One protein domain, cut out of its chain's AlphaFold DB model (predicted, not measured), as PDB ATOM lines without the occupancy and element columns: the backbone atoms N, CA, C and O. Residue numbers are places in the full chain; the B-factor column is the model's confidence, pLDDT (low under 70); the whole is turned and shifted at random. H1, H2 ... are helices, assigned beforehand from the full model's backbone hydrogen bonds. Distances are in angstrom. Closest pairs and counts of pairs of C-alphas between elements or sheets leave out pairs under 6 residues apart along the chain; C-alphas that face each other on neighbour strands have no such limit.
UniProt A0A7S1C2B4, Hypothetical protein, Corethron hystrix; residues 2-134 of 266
ATOM      1  N   ALA A   2      24.878 -77.238 -28.042       71.62
ATOM      2  CA  ALA A   2      23.485 -76.751 -28.004       71.62
ATOM      3  C   ALA A   2      23.286 -75.285 -27.542       71.62
ATOM      4  O   ALA A   2      22.468 -74.564 -28.101       71.62
ATOM      5  N   PHE A   3      24.058 -74.801 -26.558       79.00
ATOM      6  CA  PHE A   3      23.986 -73.396 -26.117       79.00
ATOM      7  C   PHE A   3      24.412 -72.404 -27.215       79.00
ATOM      8  O   PHE A   3      23.793 -71.361 -27.397       79.00
ATOM      9  N   VAL A   4      25.458 -72.753 -27.967       79.81
ATOM     10  CA  VAL A   4      26.020 -71.921 -29.039       79.81
ATOM     11  C   VAL A   4      25.062 -71.868 -30.229       79.81
ATOM     12  O   VAL A   4      24.855 -70.805 -30.807       79.81
ATOM     13  N   GLU A   5      24.430 -72.992 -30.560       80.38
ATOM     14  CA  GLU A   5      23.391 -73.070 -31.594       80.38
ATOM     15  C   GLU A   5      22.149 -72.265 -31.210       80.38
ATOM     16  O   GLU A   5      21.697 -71.439 -31.999       80.38
ATOM     17  N   GLY A   6      21.665 -72.394 -29.969       81.25
ATOM     18  CA  GLY A   6      20.536 -71.601 -29.478       81.25
ATOM     19  C   GLY A   6      20.806 -70.091 -29.469       81.25
ATOM     20  O   GLY A   6      19.898 -69.295 -29.713       81.25
ATOM     21  N   LEU A   7      22.053 -69.678 -29.220       82.25
ATOM     22  CA  LEU A   7      22.463 -68.274 -29.266       82.25
ATOM     23  C   LEU A   7      22.590 -67.769 -30.712       82.25
ATOM     24  O   LEU A   7      22.122 -66.673 -31.013       82.25
ATOM     25  N   ASN A   8      23.131 -68.585 -31.623       85.81
ATOM     26  CA  ASN A   8      23.191 -68.265 -33.052       85.81
ATOM     27  C   ASN A   8      21.787 -68.097 -33.657       85.81
ATOM     28  O   ASN A   8      21.560 -67.123 -34.369       85.81
ATOM     29  N   ASP A   9      20.840 -68.977 -33.327       82.38
ATOM     30  CA  ASP A   9      19.459 -68.905 -33.823       82.38
ATOM     31  C   ASP A   9      18.703 -67.684 -33.283       82.38
ATOM     32  O   ASP A   9      17.984 -67.007 -34.025       82.38
ATOM     33  N   LYS A  10      18.879 -67.363 -31.992       85.44
ATOM     34  CA  LYS A  10      18.268 -66.171 -31.379       85.44
ATOM     35  C   LYS A  10      18.817 -64.879 -31.978       85.44
ATOM     36  O   LYS A  10      18.036 -63.981 -32.287       85.44
ATOM     37  N   VAL A  11      20.136 -64.780 -32.156       84.62
ATOM     38  CA  VAL A  11      20.768 -63.586 -32.739       84.62
ATOM     39  C   VAL A  11      20.468 -63.485 -34.236       84.62
ATOM     40  O   VAL A  11      20.160 -62.392 -34.707       84.62
ATOM     41  N   GLY A  12      20.455 -64.601 -34.970       81.19
ATOM     42  CA  GLY A  12      20.113 -64.633 -36.394       81.19
ATOM     43  C   GLY A  12      18.698 -64.128 -36.682       81.19
ATOM     44  O   GLY A  12      18.498 -63.348 -37.606       81.19
ATOM     45  N   LYS A  13      17.720 -64.483 -35.837       84.38
ATOM     46  CA  LYS A  13      16.327 -64.011 -35.965       84.38
ATOM     47  C   LYS A  13      16.096 -62.596 -35.416       84.38
ATOM     48  O   LYS A  13      15.029 -62.024 -35.641       84.38
ATOM     49  N   SER A  14      17.064 -62.039 -34.685       90.19
ATOM     50  CA  SER A  14      16.967 -60.707 -34.079       90.19
ATOM     51  C   SER A  14      17.103 -59.578 -35.108       90.19
ATOM     52  O   SER A  14      17.472 -59.794 -36.262       90.19
ATOM     53  N   PHE A  15      16.852 -58.340 -34.668       87.75
ATOM     54  CA  PHE A  15      17.099 -57.141 -35.472       87.75
ATOM     55  C   PHE A  15      18.545 -57.070 -35.988       87.75
ATOM     56  O   PHE A  15      18.761 -56.695 -37.133       87.75
ATOM     57  N   ILE A  16      19.521 -57.501 -35.183       84.62
ATOM     58  CA  ILE A  16      20.949 -57.483 -35.534       84.62
ATOM     59  C   ILE A  16      21.234 -58.458 -36.681       84.62
ATOM     60  O   ILE A  16      21.876 -58.085 -37.657       84.62
ATOM     61  N   GLY A  17      20.714 -59.687 -36.598       80.44
ATOM     62  CA  GLY A  17      20.899 -60.698 -37.644       80.44
ATOM     63  C   GLY A  17      20.279 -60.290 -38.982       80.44
ATOM     64  O   GLY A  17      20.862 -60.558 -40.031       80.44
ATOM     65  N   LYS A  18      19.146 -59.572 -38.943       83.94
ATOM     66  CA  LYS A  18      18.509 -58.989 -40.135       83.94
ATOM     67  C   LYS A  18      19.259 -57.767 -40.671       83.94
ATOM     68  O   LYS A  18      19.407 -57.641 -41.878       83.94
ATOM     69  N   PHE A  19      19.741 -56.887 -39.793       86.56
ATOM     70  CA  PHE A  19      20.480 -55.682 -40.176       86.56
ATOM     71  C   PHE A  19      21.799 -56.021 -40.884       86.56
ATOM     72  O   PHE A  19      22.104 -55.454 -41.929       86.56
ATOM     73  N   PHE A  20      22.553 -56.988 -40.357       85.94
ATOM     74  CA  PHE A  20      23.828 -57.435 -40.931       85.94
ATOM     75  C   PHE A  20      23.695 -58.557 -41.975       85.94
ATOM     76  O   PHE A  20      24.713 -59.069 -42.441       85.94
ATOM     77  N   ASP A  21      22.466 -58.939 -42.337       84.12
ATOM     78  CA  ASP A  21      22.152 -59.993 -43.309       84.12
ATOM     79  C   ASP A  21      22.950 -61.297 -43.090       84.12
ATOM     80  O   ASP A  21      23.686 -61.783 -43.954       84.12
ATOM     81  N   PHE A  22      22.838 -61.872 -41.888       84.00
ATOM     82  CA  PHE A  22      23.557 -63.107 -41.537       84.00
ATOM     83  C   PHE A  22      23.160 -64.292 -42.429       84.00
ATOM     84  O   PHE A  22      24.002 -65.139 -42.738       84.00
ATOM     85  N   GLU A  23      21.900 -64.337 -42.867       79.19
ATOM     86  CA  GLU A  23      21.356 -65.403 -43.709       79.19
ATOM     87  C   GLU A  23      21.918 -65.329 -45.137       79.19
ATOM     88  O   GLU A  23      22.461 -66.325 -45.627       79.19
ATOM     89  N   GLY A  24      21.919 -64.142 -45.761       82.25
ATOM     90  CA  GLY A  24      22.526 -63.926 -47.078       82.25
ATOM     91  C   GLY A  24      24.040 -64.159 -47.091       82.25
ATOM     92  O   GLY A  24      24.590 -64.671 -48.069       82.25
ATOM     93  N   ARG A  25      24.723 -63.877 -45.974       84.19
ATOM     94  CA  ARG A  25      26.179 -64.064 -45.816       84.19
ATOM     95  C   ARG A  25      26.589 -65.461 -45.340       84.19
ATOM     96  O   ARG A  25      27.784 -65.729 -45.227       84.19
ATOM     97  N   LYS A  26      25.634 -66.361 -45.058       85.88
ATOM     98  CA  LYS A  26      25.881 -67.687 -44.442       85.88
ATOM     99  C   LYS A  26      26.744 -67.598 -43.168       85.88
ATOM    100  O   LYS A  26      27.528 -68.507 -42.854       85.88
ATOM    101  N   ALA A  27      26.607 -66.489 -42.445       83.88
ATOM    102  CA  ALA A  27      27.363 -66.153 -41.250       83.88
ATOM    103  C   ALA A  27      26.594 -66.566 -39.987       83.88
ATOM    104  O   ALA A  27      25.368 -66.633 -39.970       83.88
ATOM    105  N   THR A  28      27.314 -66.846 -38.901       87.94
ATOM    106  CA  THR A  28      26.711 -67.062 -37.577       87.94
ATOM    107  C   THR A  28      27.389 -66.162 -36.565       87.94
ATOM    108  O   THR A  28      28.582 -65.889 -36.691       87.94
ATOM    109  N   PHE A  29      26.668 -65.753 -35.518       86.44
ATOM    110  CA  PHE A  29      27.217 -64.877 -34.479       86.44
ATOM    111  C   PHE A  29      28.539 -65.408 -33.904       86.44
ATOM    112  O   PHE A  29      29.494 -64.665 -33.725       86.44
ATOM    113  N   SER A  30      28.635 -66.722 -33.695       85.44
ATOM    114  CA  SER A  30      29.861 -67.355 -33.197       85.44
ATOM    115  C   SER A  30      31.025 -67.324 -34.194       85.44
ATOM    116  O   SER A  30      32.178 -67.241 -33.774       85.44
ATOM    117  N   LYS A  31      30.752 -67.426 -35.502       86.12
ATOM    118  CA  LYS A  31      31.780 -67.296 -36.549       86.12
ATOM    119  C   LYS A  31      32.260 -65.852 -36.650       86.12
ATOM    120  O   LYS A  31      33.466 -65.635 -36.675       86.12
ATOM    121  N   GLU A  32      31.333 -64.900 -36.626       88.19
ATOM    122  CA  GLU A  32      31.636 -63.467 -36.647       88.19
ATOM    123  C   GLU A  32      32.434 -63.048 -35.414       88.19
ATOM    124  O   GLU A  32      33.461 -62.395 -35.546       88.19
ATOM    125  N   LEU A  33      32.050 -63.505 -34.218       88.44
ATOM    126  CA  LEU A  33      32.788 -63.209 -32.991       88.44
ATOM    127  C   LEU A  33      34.217 -63.765 -33.040       88.44
ATOM    128  O   LEU A  33      35.158 -63.076 -32.666       88.44
ATOM    129  N   LYS A  34      34.403 -64.992 -33.545       84.88
ATOM    130  CA  LYS A  34      35.746 -65.561 -33.744       84.88
ATOM    131  C   LYS A  34      36.551 -64.758 -34.762       84.88
ATOM    132  O   LYS A  34      37.703 -64.436 -34.487       84.88
ATOM    133  N   GLY A  35      35.949 -64.417 -35.901       86.56
ATOM    134  CA  GLY A  35      36.577 -63.597 -36.934       86.56
ATOM    135  C   GLY A  35      36.981 -62.218 -36.413       86.56
ATOM    136  O   GLY A  35      38.105 -61.788 -36.661       86.56
ATOM    137  N   ALA A  36      36.114 -61.576 -35.629       87.31
ATOM    138  CA  ALA A  36      36.359 -60.292 -34.985       87.31
ATOM    139  C   ALA A  36      37.493 -60.374 -33.959       87.31
ATOM    140  O   ALA A  36      38.390 -59.540 -33.992       87.31
ATOM    141  N   THR A  37      37.516 -61.397 -33.097       86.94
ATOM    142  CA  THR A  37      38.611 -61.585 -32.134       86.94
ATOM    143  C   THR A  37      39.941 -61.830 -32.842       86.94
ATOM    144  O   THR A  37      40.939 -61.212 -32.484       86.94
ATOM    145  N   THR A  38      39.977 -62.688 -33.867       85.50
ATOM    146  CA  THR A  38      41.199 -62.918 -34.656       85.50
ATOM    147  C   THR A  38      41.673 -61.622 -35.307       85.50
ATOM    148  O   THR A  38      42.825 -61.244 -35.144       85.50
ATOM    149  N   SER A  39      40.763 -60.913 -35.968       86.62
ATOM    150  CA  SER A  39      41.001 -59.625 -36.618       86.62
ATOM    151  C   SER A  39      41.540 -58.564 -35.656       86.62
ATOM    152  O   SER A  39      42.547 -57.919 -35.943       86.62
ATOM    153  N   PHE A  40      40.917 -58.431 -34.483       88.38
ATOM    154  CA  PHE A  40      41.350 -57.528 -33.424       88.38
ATOM    155  C   PHE A  40      42.782 -57.841 -32.995       88.38
ATOM    156  O   PHE A  40      43.627 -56.952 -33.037       88.38
ATOM    157  N   LEU A  41      43.073 -59.105 -32.668       83.44
ATOM    158  CA  LEU A  41      44.412 -59.537 -32.262       83.44
ATOM    159  C   LEU A  41      45.450 -59.301 -33.367       83.44
ATOM    160  O   LEU A  41      46.563 -58.878 -33.068       83.44
ATOM    161  N   THR A  42      45.087 -59.499 -34.638       81.88
ATOM    162  CA  THR A  42      45.968 -59.209 -35.779       81.88
ATOM    163  C   THR A  42      46.288 -57.722 -35.906       81.88
ATOM    164  O   THR A  42      47.382 -57.382 -36.336       81.88
ATOM    165  N   THR A  43      45.369 -56.829 -35.537       86.31
ATOM    166  CA  THR A  43      45.572 -55.369 -35.631       86.31
ATOM    167  C   THR A  43      45.993 -54.704 -34.322       86.31
ATOM    168  O   THR A  43      46.330 -53.524 -34.323       86.31
ATOM    169  N   ALA A  44      46.005 -55.437 -33.206       85.94
ATOM    170  CA  ALA A  44      46.267 -54.887 -31.877       85.94
ATOM    171  C   ALA A  44      47.669 -54.272 -31.749       85.94
ATOM    172  O   ALA A  44      47.837 -53.308 -31.005       85.94
ATOM    173  N   TYR A  45      48.651 -54.761 -32.516       83.44
ATOM    174  CA  TYR A  45      50.012 -54.208 -32.535       83.44
ATOM    175  C   TYR A  45      50.036 -52.712 -32.896       83.44
ATOM    176  O   TYR A  45      50.919 -51.984 -32.451       83.44
ATOM    177  N   ILE A  46      49.045 -52.223 -33.651       87.62
ATOM    178  CA  ILE A  46      48.942 -50.812 -34.040       87.62
ATOM    179  C   ILE A  46      48.854 -49.908 -32.800       87.62
ATOM    180  O   ILE A  46      49.377 -48.797 -32.819       87.62
ATOM    181  N   LEU A  47      48.251 -50.390 -31.708       87.25
ATOM    182  CA  LEU A  47      48.149 -49.643 -30.451       87.25
ATOM    183  C   LEU A  47      49.501 -49.432 -29.758       87.25
ATOM    184  O   LEU A  47      49.609 -48.514 -28.952       87.25
ATOM    185  N   ALA A  48      50.509 -50.249 -30.064       82.75
ATOM    186  CA  ALA A  48      51.871 -50.080 -29.560       82.75
ATOM    187  C   ALA A  48      52.733 -49.281 -30.551       82.75
ATOM    188  O   ALA A  48      53.333 -48.267 -30.186       82.75
ATOM    189  N   VAL A  49      52.702 -49.679 -31.826       83.19
ATOM    190  CA  VAL A  49      53.602 -49.140 -32.854       83.19
ATOM    191  C   VAL A  49      53.239 -47.710 -33.250       83.19
ATOM    192  O   VAL A  49      54.117 -46.854 -33.355       83.19
ATOM    193  N   ASN A  50      51.954 -47.417 -33.474       89.62
ATOM    194  CA  ASN A  50      51.550 -46.106 -33.979       89.62
ATOM    195  C   ASN A  50      51.899 -44.953 -33.014       89.62
ATOM    196  O   ASN A  50      52.506 -43.976 -33.455       89.62
ATOM    197  N   PRO A  51      51.587 -45.047 -31.708       90.12
ATOM    198  CA  PRO A  51      51.933 -44.006 -30.744       90.12
ATOM    199  C   PRO A  51      53.432 -43.787 -30.603       90.12
ATOM    200  O   PRO A  51      53.847 -42.655 -30.384       90.12
ATOM    201  N   ARG A  52      54.240 -44.845 -30.736       84.50
ATOM    202  CA  ARG A  52      55.698 -44.735 -30.705       84.50
ATOM    203  C   ARG A  52      56.211 -43.933 -31.897       84.50
ATOM    204  O   ARG A  52      56.863 -42.922 -31.684       84.50
ATOM    205  N   ILE A  53      55.830 -44.326 -33.115       87.31
ATOM    206  CA  ILE A  53      56.233 -43.608 -34.332       87.31
ATOM    207  C   ILE A  53      55.768 -42.150 -34.261       87.31
ATOM    208  O   ILE A  53      56.553 -41.249 -34.502       87.31
ATOM    209  N   LEU A  54      54.515 -41.882 -33.889       90.25
ATOM    210  CA  LEU A  54      54.025 -40.502 -33.823       90.25
ATOM    211  C   LEU A  54      54.670 -39.687 -32.697       90.25
ATOM    212  O   LEU A  54      54.871 -38.485 -32.873       90.25
ATOM    213  N   ALA A  55      54.999 -40.300 -31.556       89.31
ATOM    214  CA  ALA A  55      55.715 -39.619 -30.482       89.31
ATOM    215  C   ALA A  55      57.106 -39.175 -30.946       89.31
ATOM    216  O   ALA A  55      57.489 -38.048 -30.657       89.31
ATOM    217  N   ASP A  56      57.798 -39.981 -31.756       86.06
ATOM    218  CA  ASP A  56      59.122 -39.653 -32.297       86.06
ATOM    219  C   ASP A  56      59.154 -38.354 -33.118       86.06
ATOM    220  O   ASP A  56      60.222 -37.777 -33.303       86.06
ATOM    221  N   SER A  57      58.006 -37.842 -33.580       88.06
ATOM    222  CA  SER A  57      57.921 -36.548 -34.276       88.06
ATOM    223  C   SER A  57      58.153 -35.348 -33.348       88.06
ATOM    224  O   SER A  57      58.294 -34.227 -33.825       88.06
ATOM    225  N   GLY A  58      58.158 -35.557 -32.028       84.25
ATOM    226  CA  GLY A  58      58.139 -34.498 -31.013       84.25
ATOM    227  C   GLY A  58      56.729 -34.022 -30.655       84.25
ATOM    228  O   GLY A  58      56.516 -33.430 -29.599       84.25
ATOM    229  N   GLY A  59      55.731 -34.334 -31.490       88.00
ATOM    230  CA  GLY A  59      54.347 -33.965 -31.231       88.00
ATOM    231  C   GLY A  59      54.166 -32.455 -31.009       88.00
ATOM    232  O   GLY A  59      54.864 -31.643 -31.615       88.00
ATOM    233  N   PRO A  60      53.227 -32.051 -30.135       87.62
ATOM    234  CA  PRO A  60      53.059 -30.654 -29.747       87.62
ATOM    235  C   PRO A  60      54.074 -30.181 -28.687       87.62
ATOM    236  O   PRO A  60      53.956 -29.045 -28.227       87.62
ATOM    237  N   CYS A  61      55.023 -31.023 -28.259       86.75
ATOM    238  CA  CYS A  61      56.017 -30.640 -27.259       86.75
ATOM    239  C   CYS A  61      56.990 -29.619 -27.861       86.75
ATOM    240  O   CYS A  61      57.488 -29.788 -28.972       86.75
ATOM    241  N   ILE A  62      57.266 -28.552 -27.113       82.81
ATOM    242  CA  ILE A  62      58.196 -27.498 -27.521       82.81
ATOM    243  C   ILE A  62      59.477 -27.688 -26.700       82.81
ATOM    244  O   ILE A  62      59.383 -27.737 -25.471       82.81
ATOM    245  N   PRO A  63      60.654 -27.831 -27.334       80.50
ATOM    246  CA  PRO A  63      61.905 -27.949 -26.600       80.50
ATOM    247  C   PRO A  63      62.220 -26.627 -25.871       80.50
ATOM    248  O   PRO A  63      62.093 -25.562 -26.481       80.50
ATOM    249  N   PRO A  64      62.611 -26.665 -24.585       77.44
ATOM    250  CA  PRO A  64      63.042 -25.475 -23.850       77.44
ATOM    251  C   PRO A  64      64.386 -24.937 -24.371       77.44
ATOM    252  O   PRO A  64      65.156 -25.665 -24.996       77.44
ATOM    253  N   GLU A  65      64.674 -23.656 -24.101       73.81
ATOM    254  CA  GLU A  65      65.926 -23.002 -24.528       73.81
ATOM    255  C   GLU A  65      67.168 -23.637 -23.880       73.81
ATOM    256  O   GLU A  65      68.198 -23.787 -24.534       73.81
ATOM    257  N   GLU A  66      67.064 -24.072 -22.620       63.91
ATOM    258  CA  GLU A  66      68.119 -24.812 -21.921       63.91
ATOM    259  C   GLU A  66      67.901 -26.330 -22.055       63.91
ATOM    260  O   GLU A  66      66.834 -26.858 -21.745       63.91
ATOM    261  N   GLY A  67      68.917 -27.056 -22.532       63.97
ATOM    262  CA  GLY A  67      68.869 -28.517 -22.709       63.97
ATOM    263  C   GLY A  67      68.127 -29.005 -23.963       63.97
ATOM    264  O   GLY A  67      68.224 -30.186 -24.304       63.97
ATOM    265  N   GLY A  68      67.427 -28.119 -24.681       75.81
ATOM    266  CA  GLY A  68      66.873 -28.381 -26.010       75.81
ATOM    267  C   GLY A  68      65.994 -29.634 -26.083       75.81
ATOM    268  O   GLY A  68      65.206 -29.931 -25.185       75.81
ATOM    269  N   ILE A  69      66.149 -30.397 -27.168       74.88
ATOM    270  CA  ILE A  69      65.410 -31.646 -27.421       74.88
ATOM    271  C   ILE A  69      65.765 -32.790 -26.460       74.88
ATOM    272  O   ILE A  69      65.140 -33.841 -26.558       74.88
ATOM    273  N   PHE A  70      66.743 -32.625 -25.566       72.75
ATOM    274  CA  PHE A  70      67.202 -33.658 -24.626       72.75
ATOM    275  C   PHE A  70      66.973 -33.275 -23.160       72.75
ATOM    276  O   PHE A  70      67.477 -33.939 -22.255       72.75
ATOM    277  N   SER A  71      66.213 -32.209 -22.903       75.25
ATOM    278  CA  SER A  71      65.905 -31.803 -21.537       75.25
ATOM    279  C   SER A  71      64.990 -32.829 -20.841       75.25
ATOM    280  O   SER A  71      64.111 -33.425 -21.475       75.25
ATOM    281  N   PRO A  72      65.140 -33.030 -19.517       78.31
ATOM    282  CA  PRO A  72      64.267 -33.929 -18.760       78.31
ATOM    283  C   PRO A  72      62.796 -33.481 -18.790       78.31
ATOM    284  O   PRO A  72      61.894 -34.315 -18.721       78.31
ATOM    285  N   GLU A  73      62.540 -32.178 -18.945       81.50
ATOM    286  CA  GLU A  73      61.192 -31.633 -19.138       81.50
ATOM    287  C   GLU A  73      60.584 -32.074 -20.478       81.50
ATOM    288  O   GLU A  73      59.418 -32.477 -20.532       81.50
ATOM    289  N   TYR A  74      61.383 -32.071 -21.550       82.31
ATOM    290  CA  TYR A  74      60.951 -32.527 -22.868       82.31
ATOM    291  C   TYR A  74      60.661 -34.034 -22.875       82.31
ATOM    292  O   TYR A  74      59.611 -34.448 -23.363       82.31
ATOM    293  N   GLU A  75      61.507 -34.861 -22.251       80.75
ATOM    294  CA  GLU A  75      61.260 -36.310 -22.107       80.75
ATOM    295  C   GLU A  75      59.986 -36.623 -21.301       80.75
ATOM    296  O   GLU A  75      59.233 -37.556 -21.618       80.75
ATOM    297  N   GLY A  76      59.696 -35.811 -20.278       85.12
ATOM    298  CA  GLY A  76      58.440 -35.882 -19.531       85.12
ATOM    299  C   GLY A  76      57.224 -35.632 -20.426       85.12
ATOM    300  O   GLY A  76      56.272 -36.419 -20.412       85.12
ATOM    301  N   CYS A  77      57.282 -34.593 -21.266       88.19
ATOM    302  CA  CYS A  77      56.246 -34.303 -22.262       88.19
ATOM    303  C   CYS A  77      56.090 -35.455 -23.269       88.19
ATOM    304  O   CYS A  77      54.974 -35.919 -23.505       88.19
ATOM    305  N   MET A  78      57.202 -35.985 -23.787       85.56
ATOM    306  CA  MET A  78      57.236 -37.102 -24.741       85.56
ATOM    307  C   MET A  78      56.563 -38.368 -24.190       85.56
ATOM    308  O   MET A  78      55.800 -39.052 -24.884       85.56
ATOM    309  N   THR A  79      56.790 -38.665 -22.911       87.06
ATOM    310  CA  THR A  79      56.161 -39.805 -22.232       87.06
ATOM    311  C   THR A  79      54.647 -39.633 -22.119       87.06
ATOM    312  O   THR A  79      53.893 -40.599 -22.279       87.06
ATOM    313  N   GLU A  80      54.186 -38.413 -21.854       90.12
ATOM    314  CA  GLU A  80      52.763 -38.118 -21.722       90.12
ATOM    315  C   GLU A  80      52.046 -38.160 -23.078       90.12
ATOM    316  O   GLU A  80      51.021 -38.837 -23.209       90.12
ATOM    317  N   ILE A  81      52.620 -37.558 -24.128       91.50
ATOM    318  CA  ILE A  81      52.028 -37.613 -25.476       91.50
ATOM    319  C   ILE A  81      51.953 -39.048 -26.003       91.50
ATOM    320  O   ILE A  81      50.967 -39.412 -26.642       91.50
ATOM    321  N   LYS A  82      52.934 -39.907 -25.687       89.94
ATOM    322  CA  LYS A  82      52.920 -41.316 -26.105       89.94
ATOM    323  C   LYS A  82      51.691 -42.030 -25.543       89.94
ATOM    324  O   LYS A  82      51.004 -42.735 -26.279       89.94
ATOM    325  N   LYS A  83      51.350 -41.794 -24.271       91.31
ATOM    326  CA  LYS A  83      50.131 -42.341 -23.647       91.31
ATOM    327  C   LYS A  83      48.864 -41.775 -24.289       91.31
ATOM    328  O   LYS A  83      47.925 -42.530 -24.551       91.31
ATOM    329  N   GLN A  84      48.842 -40.476 -24.580       93.12
ATOM    330  CA  GLN A  84      47.707 -39.820 -25.236       93.12
ATOM    331  C   GLN A  84      47.480 -40.339 -26.662       93.12
ATOM    332  O   GLN A  84      46.341 -40.536 -27.077       93.12
ATOM    333  N   TYR A  85      48.539 -40.633 -27.414       92.69
ATOM    334  CA  TYR A  85      48.413 -41.203 -28.753       92.69
ATOM    335  C   TYR A  85      47.911 -42.647 -28.742       92.69
ATOM    336  O   TYR A  85      47.157 -43.018 -29.645       92.69
ATOM    337  N   VAL A  86      48.247 -43.453 -27.725       92.19
ATOM    338  CA  VAL A  86      47.658 -44.796 -27.550       92.19
ATOM    339  C   VAL A  86      46.141 -44.685 -27.407       92.19
ATOM    340  O   VAL A  86      45.394 -45.335 -28.144       92.19
ATOM    341  N   THR A  87      45.673 -43.831 -26.494       93.38
ATOM    342  CA  THR A  87      44.237 -43.669 -26.230       93.38
ATOM    343  C   THR A  87      43.513 -43.040 -27.417       93.38
ATOM    344  O   THR A  87      42.455 -43.534 -27.812       93.38
ATOM    345  N   ALA A  88      44.104 -42.033 -28.063       93.44
ATOM    346  CA  ALA A  88      43.554 -41.417 -29.269       93.44
ATOM    347  C   ALA A  88      43.423 -42.426 -30.422       93.44
ATOM    348  O   ALA A  88      42.361 -42.520 -31.039       93.44
ATOM    349  N   THR A  89      44.458 -43.236 -30.675       92.75
ATOM    350  CA  THR A  89      44.442 -44.262 -31.735       92.75
ATOM    351  C   THR A  89      43.344 -45.294 -31.487       92.75
ATOM    352  O   THR A  89      42.604 -45.640 -32.412       92.75
ATOM    353  N   ALA A  90      43.199 -45.760 -30.241       93.00
ATOM    354  CA  ALA A  90      42.169 -46.724 -29.865       93.00
ATOM    355  C   ALA A  90      40.756 -46.167 -30.081       93.00
ATOM    356  O   ALA A  90      39.917 -46.820 -30.704       93.00
ATOM    357  N   ILE A  91      40.505 -44.943 -29.609       94.81
ATOM    358  CA  ILE A  91      39.195 -44.294 -29.701       94.81
ATOM    359  C   ILE A  91      38.825 -44.029 -31.165       94.81
ATOM    360  O   ILE A  91      37.730 -44.394 -31.591       94.81
ATOM    361  N   VAL A  92      39.735 -43.457 -31.959       93.75
ATOM    362  CA  VAL A  92      39.480 -43.156 -33.378       93.75
ATOM    363  C   VAL A  92      39.231 -44.435 -34.180       93.75
ATOM    364  O   VAL A  92      38.276 -44.488 -34.954       93.75
ATOM    365  N   SER A  93      40.023 -45.488 -33.958       93.75
ATOM    366  CA  SER A  93      39.841 -46.774 -34.651       93.75
ATOM    367  C   SER A  93      38.514 -47.437 -34.274       93.75
ATOM    368  O   SER A  93      37.811 -47.958 -35.141       93.75
ATOM    369  N   MET A  94      38.127 -47.363 -32.996       93.25
ATOM    370  CA  MET A  94      36.831 -47.848 -32.520       93.25
ATOM    371  C   MET A  94      35.677 -47.106 -33.207       93.25
ATOM    372  O   MET A  94      34.790 -47.749 -33.768       93.25
ATOM    373  N   PHE A  95      35.698 -45.770 -33.215       95.00
ATOM    374  CA  PHE A  95      34.663 -44.973 -33.879       95.00
ATOM    375  C   PHE A  95      34.603 -45.243 -35.387       95.00
ATOM    376  O   PHE A  95      33.508 -45.407 -35.924       95.00
ATOM    377  N   ALA A  96      35.748 -45.362 -36.065       93.12
ATOM    378  CA  ALA A  96      35.806 -45.664 -37.494       93.12
ATOM    379  C   ALA A  96      35.226 -47.052 -37.822       93.12
ATOM    380  O   ALA A  96      34.424 -47.184 -38.749       93.12
ATOM    381  N   CYS A  97      35.574 -48.076 -37.036       93.19
ATOM    382  CA  CYS A  97      35.033 -49.427 -37.197       93.19
ATOM    383  C   CYS A  97      33.521 -49.478 -36.933       93.19
ATOM    384  O   CYS A  97      32.789 -50.112 -37.694       93.19
ATOM    385  N   ILE A  98      33.035 -48.789 -35.893       92.75
ATOM    386  CA  ILE A  98      31.598 -48.705 -35.589       92.75
ATOM    387  C   ILE A  98      30.853 -48.009 -36.730       92.75
ATOM    388  O   ILE A  98      29.830 -48.518 -37.186       92.75
ATOM    389  N   LEU A  99      31.370 -46.879 -37.221       92.62
ATOM    390  CA  LEU A  99      30.751 -46.135 -38.316       92.62
ATOM    391  C   LEU A  99      30.687 -46.982 -39.596       92.62
ATOM    392  O   LEU A  99      29.652 -47.011 -40.257       92.62
ATOM    393  N   MET A 100      31.742 -47.730 -39.922       91.25
ATOM    394  CA  MET A 100      31.723 -48.661 -41.057       91.25
ATOM    395  C   MET A 100      30.726 -49.800 -40.874       91.25
ATOM    396  O   MET A 100      29.990 -50.128 -41.806       91.25
ATOM    397  N   GLY A 101      30.676 -50.387 -39.680       90.00
ATOM    398  CA  GLY A 101      29.742 -51.462 -39.374       90.00
ATOM    399  C   GLY A 101      28.288 -51.001 -39.473       90.00
ATOM    400  O   GLY A 101      27.481 -51.655 -40.125       90.00
ATOM    401  N   VAL A 102      27.954 -49.858 -38.874       90.50
ATOM    402  CA  VAL A 102      26.571 -49.364 -38.797       90.50
ATOM    403  C   VAL A 102      26.137 -48.659 -40.083       90.50
ATOM    404  O   VAL A 102      25.047 -48.921 -40.574       90.50
ATOM    405  N   CYS A 103      26.954 -47.777 -40.660       88.38
ATOM    406  CA  CYS A 103      26.537 -46.985 -41.822       88.38
ATOM    407  C   CYS A 103      26.764 -47.710 -43.152       88.38
ATOM    408  O   CYS A 103      25.948 -47.576 -44.060       88.38
ATOM    409  N   ALA A 104      27.862 -48.457 -43.284       86.81
ATOM    410  CA  ALA A 104      28.237 -49.103 -44.542       86.81
ATOM    411  C   ALA A 104      27.900 -50.605 -44.579       86.81
ATOM    412  O   ALA A 104      27.952 -51.207 -45.651       86.81
ATOM    413  N   ASN A 105      27.543 -51.209 -43.434       88.06
ATOM    414  CA  ASN A 105      27.220 -52.633 -43.289       88.06
ATOM    415  C   ASN A 105      28.274 -53.554 -43.937       88.06
ATOM    416  O   ASN A 105      27.958 -54.553 -44.587       88.06
ATOM    417  N   LEU A 106      29.550 -53.193 -43.783       85.75
ATOM    418  CA  LEU A 106      30.693 -53.865 -44.395       85.75
ATOM    419  C   LEU A 106      31.657 -54.348 -43.298       85.75
ATOM    420  O   LEU A 106      32.056 -53.540 -42.459       85.75
ATOM    421  N   PRO A 107      32.056 -55.636 -43.291       83.88
ATOM    422  CA  PRO A 107      32.944 -56.199 -42.275       83.88
ATOM    423  C   PRO A 107      34.412 -55.847 -42.574       83.88
ATOM    424  O   PRO A 107      35.212 -56.704 -42.944       83.88
ATOM    425  N   VAL A 108      34.756 -54.564 -42.464       86.25
ATOM    426  CA  VAL A 108      36.100 -54.038 -42.747       86.25
ATOM    427  C   VAL A 108      36.651 -53.358 -41.499       86.25
ATOM    428  O   VAL A 108      36.003 -52.483 -40.929       86.25
ATOM    429  N   ILE A 109      37.860 -53.745 -41.090       88.25
ATOM    430  CA  ILE A 109      38.584 -53.076 -40.007       88.25
ATOM    431  C   ILE A 109      39.168 -51.778 -40.552       88.25
ATOM    432  O   ILE A 109      39.878 -51.789 -41.560       88.25
ATOM    433  N   LEU A 110      38.913 -50.675 -39.857       89.31
ATOM    434  CA  LEU A 110      39.569 -49.401 -40.107       89.31
ATOM    435  C   LEU A 110      40.463 -49.038 -38.928       89.31
ATOM    436  O   LEU A 110      40.029 -49.022 -37.779       89.31
ATOM    437  N   SER A 111      41.712 -48.723 -39.239       89.81
ATOM    438  CA  SER A 111      42.715 -48.248 -38.291       89.81
ATOM    439  C   SER A 111      43.664 -47.285 -39.011       89.81
ATOM    440  O   SER A 111      43.457 -46.962 -40.184       89.81
ATOM    441  N   CYS A 112      44.697 -46.802 -38.330       87.56
ATOM    442  CA  CYS A 112      45.653 -45.860 -38.901       87.56
ATOM    443  C   CYS A 112      46.643 -46.521 -39.878       87.56
ATOM    444  O   CYS A 112      47.105 -47.648 -39.678       87.56
ATOM    445  N   GLY A 113      47.012 -45.787 -40.932       85.31
ATOM    446  CA  GLY A 113      47.994 -46.227 -41.922       85.31
ATOM    447  C   GLY A 113      49.430 -46.022 -41.441       85.31
ATOM    448  O   GLY A 113      49.969 -44.923 -41.561       85.31
ATOM    449  N   MET A 114      50.081 -47.083 -40.957       82.44
ATOM    450  CA  MET A 114      51.413 -46.965 -40.340       82.44
ATOM    451  C   MET A 114      52.500 -46.396 -41.264       82.44
ATOM    452  O   MET A 114      53.347 -45.635 -40.808       82.44
ATOM    453  N   GLY A 115      52.470 -46.718 -42.562       81.62
ATOM    454  CA  GLY A 115      53.460 -46.202 -43.516       81.62
ATOM    455  C   GLY A 115      53.382 -44.683 -43.699       81.62
ATOM    456  O   GLY A 115      54.410 -44.015 -43.763       81.62
ATOM    457  N   MET A 116      52.168 -44.124 -43.711       85.38
ATOM    458  CA  MET A 116      51.975 -42.672 -43.787       85.38
ATOM    459  C   MET A 116      52.434 -41.985 -42.501       85.38
ATOM    460  O   MET A 116      53.028 -40.916 -42.570       85.38
ATOM    461  N   ASN A 117      52.243 -42.626 -41.346       88.56
ATOM    462  CA  ASN A 117      52.694 -42.087 -40.063       88.56
ATOM    463  C   ASN A 117      54.224 -42.083 -39.948       88.56
ATOM    464  O   ASN A 117      54.789 -41.123 -39.428       88.56
ATOM    465  N   ALA A 118      54.905 -43.096 -40.492       84.94
ATOM    466  CA  ALA A 118      56.366 -43.110 -40.584       84.94
ATOM    467  C   ALA A 118      56.892 -42.010 -41.522       84.94
ATOM    468  O   ALA A 118      57.821 -41.293 -41.160       84.94
ATOM    469  N   TYR A 119      56.270 -41.826 -42.692       86.62
ATOM    470  CA  TYR A 119      56.623 -40.737 -43.611       86.62
ATOM    471  C   TYR A 119      56.391 -39.355 -42.979       86.62
ATOM    472  O   TYR A 119      57.269 -38.494 -43.014       86.62
ATOM    473  N   PHE A 120      55.236 -39.158 -42.343       89.88
ATOM    474  CA  PHE A 120      54.906 -37.938 -41.610       89.88
ATOM    475  C   PHE A 120      55.960 -37.623 -40.540       89.88
ATOM    476  O   PHE A 120      56.486 -36.513 -40.487       89.88
ATOM    477  N   THR A 121      56.308 -38.618 -39.728       88.38
ATOM    478  CA  THR A 121      57.220 -38.455 -38.593       88.38
ATOM    479  C   THR A 121      58.653 -38.235 -39.052       88.38
ATOM    480  O   THR A 121      59.266 -37.243 -38.680       88.38
ATOM    481  N   TYR A 122      59.203 -39.131 -39.871       85.00
ATOM    482  CA  TYR A 122      60.637 -39.131 -40.156       85.00
ATOM    483  C   TYR A 122      61.017 -38.296 -41.382       85.00
ATOM    484  O   TYR A 122      62.152 -37.835 -41.461       85.00
ATOM    485  N   SER A 123      60.105 -38.089 -42.339       86.69
ATOM    486  CA  SER A 123      60.402 -37.339 -43.570       86.69
ATOM    487  C   SER A 123      59.843 -35.917 -43.577       86.69
ATOM    488  O   SER A 123      60.503 -35.028 -44.108       86.69
ATOM    489  N   VAL A 124      58.647 -35.682 -43.022       88.50
ATOM    490  CA  VAL A 124      58.016 -34.345 -43.041       88.50
ATOM    491  C   VAL A 124      58.415 -33.527 -41.814       88.50
ATOM    492  O   VAL A 124      59.029 -32.471 -41.958       88.50
ATOM    493  N   VAL A 125      58.079 -34.021 -40.618       89.88
ATOM    494  CA  VAL A 125      58.352 -33.326 -39.346       89.88
ATOM    495  C   VAL A 125      59.791 -33.547 -38.875       89.88
ATOM    496  O   VAL A 125      60.384 -32.664 -38.263       89.88
ATOM    497  N   GLY A 126      60.376 -34.699 -39.202       84.69
ATOM    498  CA  GLY A 126      61.689 -35.113 -38.720       84.69
ATOM    499  C   GLY A 126      61.653 -35.636 -37.281       84.69
ATOM    500  O   GLY A 126      60.710 -35.399 -36.521       84.69
ATOM    501  N   TRP A 127      62.708 -36.361 -36.903       83.75
ATOM    502  CA  TRP A 127      62.883 -36.851 -35.535       83.75
ATOM    503  C   TRP A 127      62.888 -35.675 -34.554       83.75
ATOM    504  O   TRP A 127      63.693 -34.761 -34.697       83.75
ATOM    505  N   ARG A 128      61.989 -35.676 -33.569       82.56
ATOM    506  CA  ARG A 128      61.825 -34.607 -32.567       82.56
ATOM    507  C   ARG A 128      61.708 -33.201 -33.173       82.56
ATOM    508  O   ARG A 128      62.190 -32.234 -32.593       82.56
ATOM    509  N   GLY A 129      61.082 -33.085 -34.345       80.19
ATOM    510  CA  GLY A 129      60.837 -31.794 -34.988       80.19
ATOM    511  C   GLY A 129      62.060 -31.162 -35.654       80.19
ATOM    512  O   GLY A 129      62.032 -29.968 -35.940       80.19
ATOM    513  N   THR A 130      63.128 -31.924 -35.925       79.62
ATOM    514  CA  THR A 130      64.328 -31.422 -36.630       79.62
ATOM    515  C   THR A 130      64.119 -31.198 -38.133       79.62
ATOM    516  O   THR A 130      65.048 -30.794 -38.835       79.62
ATOM    517  N   GLY A 131      62.943 -31.526 -38.667       80.25
ATOM    518  CA  GLY A 131      62.616 -31.379 -40.078       80.25
ATOM    519  C   GLY A 131      62.356 -29.933 -40.495       80.25
ATOM    520  O   GLY A 131      62.274 -29.006 -39.695       80.25
ATOM    521  N   SER A 132      62.200 -29.742 -41.805       78.38
ATOM    522  CA  SER A 132      61.949 -28.419 -42.400       78.38
ATOM    523  C   SER A 132      60.538 -27.872 -42.146       78.38
ATOM    524  O   SER A 132      60.299 -26.678 -42.324       78.38
ATOM    525  N   VAL A 133      59.597 -28.732 -41.744       88.06
ATOM    526  CA  VAL A 133      58.186 -28.388 -41.541       88.06
ATOM    527  C   VAL A 133      57.824 -28.596 -40.076       88.06
ATOM    528  O   VAL A 133      58.027 -29.673 -39.525       88.06
ATOM    529  N   SER A 134      57.240 -27.573 -39.450       89.19
ATOM    530  CA  SER A 134      56.769 -27.677 -38.067       89.19
ATOM    531  C   SER A 134      55.647 -28.710 -37.928       89.19
ATOM    532  O   SER A 134      54.812 -28.873 -38.825       89.19
TER     533      SER A 134
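Overview. This is residues 2 to 134 of the 266 residues of the protein "Hypothetical protein" of Corethron hystrix (UniProt A0A7S1C2B4). This is a long, thin assembly of helices: the long helix H5 runs along much of its length, H4 crosses H5 over residues 78 to 90, and H6 packs side by side with H4. H3 and H4 follow each other as a broken rod, and at the end of H3 away from H4 its residues 29 to 30 meet the middle of H1, which stands across that end like the bar of a T, with little H2 near H1; the unnamed residues 56 to 71 reach toward the opposite end of the whole. The printed part has 133 residues with six named helices in the order H1, H2, H3, H4, H5, H6 and no named strand, and its class is all helix. It is only just loose, close to extended, with a radius of gyration of the C-alphas of 21.1 A, and its outline is a rod of 68 by 26 by 20 A.

Along the chain. H1 is residues 2 to 13, 16.6 A from first to last C-alpha, and C-alpha 2 stands at (23.485, -76.751, -28.004). H2 is residues 15 to 19, 6.0 A long. H3 is residues 29 to 43, 20.7 A long. H4 is residues 46 to 55, 13.6 A long. H5, residues 72 to 104, is the longest helix at 46.8 A, from C-alpha 72 at (64.267, -33.929, -18.760) to C-alpha 104 at (28.237, -49.103, -44.542). H6 is residues 114 to 125, 15.3 A long, and C-alpha 125 is at (58.352, -33.326, -39.346).

Arrangement. H1 touches H3, of which residues 29 to 30 alone take part; the closest C-alphas are those of Asn 8 and Phe 29, 5.5 A apart, and the lines are about perpendicular at 89 degrees. H1 and H2 are close but not clearly touching, with the C-alphas of Val 11 and Gly 17 closest at 5.7 A. H2 and H3 are only just apart, at 8.2 A. H3 and H4 meet only through their link. H4 touches H5 at residues 78 to 90 of H5 alone, with the C-alphas of Pro 51 and Tyr 85 closest at 4.9 A. They run opposite ways at a steep tilt of 45 degrees. H4 touches H6, with the C-alphas of Leu 54 and Thr 121 closest at 6.1 A. These two run the same way at a shallow tilt of 6 degrees. H3 and H5 are apart, and so are H5 and H6. In H1, H2, H3 and H5 every O i to N i+4 pair is within hydrogen-bond range; in H4 it is 4 of 6 and in H6 7 of 8.

Size, cuts and confidence. The two C-alphas farthest apart, those of Ala 2 and Glu 66, are 68.8 A from each other. The printed part has no cut. The link from H4 to H5, 16 residues, is long; those from H1 to H2 and from H3 to H4 are tight, and those from H2 to H3 and from H5 to H6 are short. The mean pLDDT of the printed part is 85.6, and residues 66 to 67 are under 70.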